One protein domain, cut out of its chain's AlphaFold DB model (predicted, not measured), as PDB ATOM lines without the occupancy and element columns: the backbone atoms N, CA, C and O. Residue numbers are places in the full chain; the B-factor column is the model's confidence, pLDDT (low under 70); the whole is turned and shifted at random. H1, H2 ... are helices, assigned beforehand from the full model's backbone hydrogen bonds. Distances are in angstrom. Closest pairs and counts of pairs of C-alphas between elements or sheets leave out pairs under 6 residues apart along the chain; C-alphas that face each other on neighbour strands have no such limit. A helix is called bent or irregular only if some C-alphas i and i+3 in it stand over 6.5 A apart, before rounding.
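What this domain is: This is residues 2 to 43 of the 163 residues of a protein of uncultured bacterium (UniProt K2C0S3). A helical arm, H1, and a shorter helix, H2, make a corner, and the unnamed stretch 30 to 43 folds back beside H2. Residues 2 to 14 stick out and make much of the length. The printed part has 42 residues with two named helices, H1 then H2, and no named strand; the class is all helix. It is loose, with a radius of gyration of the C-alphas of 11.7 A, and elongated, spanning 34 by 20 by 15 A.

How they stand to each other: H1, residues 3 to 17, and H2, residues 21 to 29, are close but not clearly touching; their closest C-alphas, of Val 16 and Leu 24, are 6.2 A apart. They run opposite ways at a steep tilt of 60 degrees. In H1 and H2 every O i to N i+4 pair is within hydrogen-bond range.

Where its parts are: H1 begins at C-alpha 3 (376.259, 340.821, 279.083) and is 19.8 A long. It is neither bent nor irregular, but only just: C-alphas 14 and 17 are 6.0 A apart. H2, 12.2 A long, ends at C-alpha 29 (351.243, 344.191, 265.462).

The domain as a whole: The C-alphas farthest apart, of Gln 2 and Pro 34, are 34.0 A apart. The printed part has no cut, and the link from H1 to H2 is tight. Residues 19 to 21 have pLDDT under 70.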
ATOM      1  N   GLN A   2     379.458 338.998 276.990       77.00
ATOM      2  CA  GLN A   2     378.210 338.198 277.043       77.00
ATOM      3  C   GLN A   2     377.019 338.990 277.606       77.00
ATOM      4  O   GLN A   2     375.871 338.666 277.316       77.00
ATOM      5  N   LEU A   3     377.286 340.047 278.383       88.00
ATOM      6  CA  LEU A   3     376.259 340.821 279.083       88.00
ATOM      7  C   LEU A   3     375.175 341.411 278.162       88.00
ATOM      8  O   LEU A   3     374.010 341.256 278.515       88.00
ATOM      9  N   PRO A   4     375.485 342.004 276.988       91.44
ATOM     10  CA  PRO A   4     374.439 342.522 276.101       91.44
ATOM     11  C   PRO A   4     373.493 341.429 275.592       91.44
ATOM     12  O   PRO A   4     372.290 341.646 275.498       91.44
ATOM     13  N   ILE A   5     374.030 340.235 275.313       90.56
ATOM     14  CA  ILE A   5     373.255 339.093 274.811       90.56
ATOM     15  C   ILE A   5     372.313 338.582 275.902       90.56
ATOM     16  O   ILE A   5     371.128 338.388 275.649       90.56
ATOM     17  N   ILE A   6     372.823 338.422 277.128       88.56
ATOM     18  CA  ILE A   6     372.020 337.998 278.285       88.56
ATOM     19  C   ILE A   6     370.897 339.004 278.555       88.56
ATOM     20  O   ILE A   6     369.754 338.600 278.750       88.56
ATOM     21  N   TRP A   7     371.202 340.304 278.522       89.19
ATOM     22  CA  TRP A   7     370.202 341.355 278.719       89.19
ATOM     23  C   TRP A   7     369.132 341.364 277.629       89.19
ATOM     24  O   TRP A   7     367.947 341.468 277.944       89.19
ATOM     25  N   GLY A   8     369.531 341.221 276.364       90.31
ATOM     26  CA  GLY A   8     368.596 341.122 275.247       90.31
ATOM     27  C   GLY A   8     367.676 339.911 275.382       90.31
ATOM     28  O   GLY A   8     366.457 340.052 275.303       90.31
ATOM     29  N   LEU A   9     368.240 338.736 275.674       90.00
ATOM     30  CA  LEU A   9     367.464 337.514 275.869       90.00
ATOM     31  C   LEU A   9     366.501 337.631 277.055       90.00
ATOM     32  O   LEU A   9     365.329 337.295 276.924       90.00
ATOM     33  N   TYR A  10     366.966 338.142 278.195       88.12
ATOM     34  CA  TYR A  10     366.122 338.363 279.368       88.12
ATOM     35  C   TYR A  10     364.949 339.306 279.062       88.12
ATOM     36  O   TYR A  10     363.814 339.040 279.458       88.12
ATOM     37  N   ASN A  11     365.202 340.376 278.301       88.25
ATOM     38  CA  ASN A  11     364.159 341.302 277.873       88.25
ATOM     39  C   ASN A  11     363.115 340.606 276.987       88.25
ATOM     40  O   ASN A  11     361.921 340.750 277.237       88.25
ATOM     41  N   VAL A  12     363.548 339.797 276.016       86.56
ATOM     42  CA  VAL A  12     362.642 339.010 275.162       86.56
ATOM     43  C   VAL A  12     361.833 338.013 275.990       86.56
ATOM     44  O   VAL A  12     360.619 337.912 275.817       86.56
ATOM     45  N   LEU A  13     362.457 337.307 276.935       86.50
ATOM     46  CA  LEU A  13     361.750 336.337 277.773       86.50
ATOM     47  C   LEU A  13     360.635 336.999 278.595       86.50
ATOM     48  O   LEU A  13     359.519 336.491 278.637       86.50
ATOM     49  N   ASN A  14     360.894 338.172 279.170       83.00
ATOM     50  CA  ASN A  14     359.905 338.861 280.001       83.00
ATOM     51  C   ASN A  14     358.853 339.637 279.206       83.00
ATOM     52  O   ASN A  14     357.702 339.718 279.624       83.00
ATOM     53  N   ASN A  15     359.229 340.230 278.073       79.56
ATOM     54  CA  ASN A  15     358.338 341.110 277.316       79.56
ATOM     55  C   ASN A  15     357.642 340.417 276.145       79.56
ATOM     56  O   ASN A  15     356.685 340.966 275.612       79.56
ATOM     57  N   VAL A  16     358.097 339.233 275.742       77.00
ATOM     58  CA  VAL A  16     357.522 338.472 274.627       77.00
ATOM     59  C   VAL A  16     357.046 337.118 275.145       77.00
ATOM     60  O   VAL A  16     355.866 336.809 275.086       77.00
ATOM     61  N   VAL A  17     357.929 336.330 275.750       77.25
ATOM     62  CA  VAL A  17     357.629 334.926 276.084       77.25
ATOM     63  C   VAL A  17     356.696 334.780 277.298       77.25
ATOM     64  O   VAL A  17     355.968 333.797 277.395       77.25
ATOM     65  N   HIS A  18     356.681 335.761 278.204       73.25
ATOM     66  CA  HIS A  18     355.820 335.767 279.395       73.25
ATOM     67  C   HIS A  18     354.414 336.355 279.150       73.25
ATOM     68  O   HIS A  18     353.541 336.222 280.005       73.25
ATOM     69  N   LYS A  19     354.176 337.035 278.018       69.50
ATOM     70  CA  LYS A  19     352.884 337.685 277.741       69.50
ATOM     71  C   LYS A  19     351.827 336.675 277.300       69.50
ATOM     72  O   LYS A  19     352.142 335.681 276.648       69.50
ATOM     73  N   SER A  20     350.561 336.960 277.610       64.19
ATOM     74  CA  SER A  20     349.446 336.177 277.073       64.19
ATOM     75  C   SER A  20     349.383 336.303 275.543       64.19
ATOM     76  O   SER A  20     349.768 337.329 274.976       64.19
ATOM     77  N   SER A  21     348.889 335.266 274.858       68.25
ATOM     78  CA  SER A  21     348.890 335.191 273.389       68.25
ATOM     79  C   SER A  21     348.254 336.413 272.713       68.25
ATOM     80  O   SER A  21     348.771 336.905 271.713       68.25
ATOM     81  N   ASN A  22     347.181 336.960 273.291       71.44
ATOM     82  CA  ASN A  22     346.480 338.123 272.737       71.44
ATOM     83  C   ASN A  22     347.257 339.434 272.948       71.44
ATOM     84  O   ASN A  22     347.294 340.283 272.057       71.44
ATOM     85  N   GLU A  23     347.918 339.593 274.097       75.31
ATOM     86  CA  GLU A  23     348.753 340.767 274.384       75.31
ATOM     87  C   GLU A  23     350.022 340.786 273.531       75.31
ATOM     88  O   GLU A  23     350.460 341.854 273.102       75.31
ATOM     89  N   LEU A  24     350.604 339.615 273.256       78.50
ATOM     90  CA  LEU A  24     351.775 339.489 272.393       78.50
ATOM     91  C   LEU A  24     351.459 339.897 270.954       78.50
ATOM     92  O   LEU A  24     352.195 340.692 270.372       78.50
ATOM     93  N   VAL A  25     350.360 339.386 270.394       82.44
ATOM     94  CA  VAL A  25     349.944 339.715 269.025       82.44
ATOM     95  C   VAL A  25     349.664 341.211 268.900       82.44
ATOM     96  O   VAL A  25     350.149 341.840 267.964       82.44
ATOM     97  N   GLY A  26     348.968 341.810 269.872       82.06
ATOM     98  CA  GLY A  26     348.732 343.255 269.900       82.06
ATOM     99  C   GLY A  26     350.024 344.075 269.986       82.06
ATOM    100  O   GLY A  26     350.196 345.034 269.234       82.06
ATOM    101  N   TYR A  27     350.958 343.673 270.855       81.44
ATOM    102  CA  TYR A  27     352.252 344.340 271.010       81.44
ATOM    103  C   TYR A  27     353.092 344.281 269.727       81.44
ATOM    104  O   TYR A  27     353.583 345.311 269.271       81.44
ATOM    105  N   ILE A  28     353.218 343.101 269.113       82.69
ATOM    106  CA  ILE A  28     353.983 342.925 267.873       82.69
ATOM    107  C   ILE A  28     353.313 343.700 266.731       82.69
ATOM    108  O   ILE A  28     353.982 344.476 266.048       82.69
ATOM    109  N   ASN A  29     351.994 343.559 266.554       88.31
ATOM    110  CA  ASN A  29     351.243 344.191 265.462       88.31
ATOM    111  C   ASN A  29     351.217 345.725 265.539       88.31
ATOM    112  O   ASN A  29     350.963 346.370 264.520       88.31
ATOM    113  N   GLY A  30     351.490 346.303 266.715       86.50
ATOM    114  CA  GLY A  30     351.682 347.742 266.902       86.50
ATOM    115  C   GLY A  30     353.052 348.265 266.451       86.50
ATOM    116  O   GLY A  30     353.209 349.470 266.286       86.50
ATOM    117  N   ILE A  31     354.032 347.380 266.244       87.38
ATOM    118  CA  ILE A  31     355.417 347.733 265.895       87.38
ATOM    119  C   ILE A  31     355.750 347.326 264.451       87.38
ATOM    120  O   ILE A  31     356.520 348.010 263.777       87.38
ATOM    121  N   VAL A  32     355.189 346.218 263.963       88.06
ATOM    122  CA  VAL A  32     355.522 345.659 262.643       88.06
ATOM    123  C   VAL A  32     354.672 346.235 261.509       88.06
ATOM    124  O   VAL A  32     353.541 346.686 261.695       88.06
ATOM    125  N   LEU A  33     355.223 346.182 260.294       91.06
ATOM    126  CA  LEU A  33     354.519 346.553 259.065       91.06
ATOM    127  C   LEU A  33     353.280 345.664 258.841       91.06
ATOM    128  O   LEU A  33     353.290 344.504 259.260       91.06
ATOM    129  N   PRO A  34     352.237 346.146 258.134       87.06
ATOM    130  CA  PRO A  34     351.006 345.385 257.903       87.06
ATOM    131  C   PRO A  34     351.219 343.974 257.338       87.06
ATOM    132  O   PRO A  34     350.468 343.069 257.678       87.06
ATOM    133  N   GLN A  35     352.256 343.780 256.519       88.44
ATOM    134  CA  GLN A  35     352.618 342.505 255.891       88.44
ATOM    135  C   GLN A  35     353.268 341.495 256.852       88.44
ATOM    136  O   GLN A  35     353.399 340.329 256.503       88.44
ATOM    137  N   LEU A  36     353.714 341.937 258.031       87.50
ATOM    138  CA  LEU A  36     354.408 341.125 259.039       87.50
ATOM    139  C   LEU A  36     353.573 340.939 260.311       87.50
ATOM    140  O   LEU A  36     354.097 340.509 261.340       87.50
ATOM    141  N   ARG A  37     352.288 341.301 260.263       88.56
ATOM    142  CA  ARG A  37     351.379 341.112 261.388       88.56
ATOM    143  C   ARG A  37     351.190 339.629 261.675       88.56
ATOM    144  O   ARG A  37     351.138 338.805 260.770       88.56
ATOM    145  N   LEU A  38     351.084 339.316 262.956       84.75
ATOM    146  CA  LEU A  38     350.813 337.982 263.451       84.75
ATOM    147  C   LEU A  38     349.306 337.768 263.554       84.75
ATOM    148  O   LEU A  38     348.597 338.625 264.088       84.75
ATOM    149  N   ASP A  39     348.854 336.597 263.117       83.94
ATOM    150  CA  ASP A  39     347.475 336.139 263.314       83.94
ATOM    151  C   ASP A  39     347.293 335.436 264.667       83.94
ATOM    152  O   ASP A  39     346.205 335.418 265.238       83.94
ATOM    153  N   SER A  40     348.368 334.850 265.202       81.94
ATOM    154  CA  SER A  40     348.378 334.143 266.485       81.94
ATOM    155  C   SER A  40     349.761 334.195 267.137       81.94
ATOM    156  O   SER A  40     350.770 334.434 266.471       81.94
ATOM    157  N   ALA A  41     349.808 334.003 268.457       80.94
ATOM    158  CA  ALA A  41     351.069 333.895 269.181       80.94
ATOM    159  C   ALA A  41     351.707 332.519 268.970       80.94
ATOM    160  O   ALA A  41     351.018 331.503 268.887       80.94
ATOM    161  N   TRP A  42     353.035 332.494 268.952       82.06
ATOM    162  CA  TRP A  42     353.813 331.262 268.955       82.06
ATOM    163  C   TRP A  42     353.754 330.546 270.302       82.06
ATOM    164  O   TRP A  42     353.603 331.153 271.362       82.06
ATOM    165  N   GLU A  43     353.937 329.235 270.218       82.75
ATOM    166  CA  GLU A  43     354.159 328.328 271.335       82.75
ATOM    167  C   GLU A  43     355.476 328.715 272.044       82.75
ATOM    168  O   GLU A  43     356.522 328.842 271.404       82.75
TER     169      GLU A  43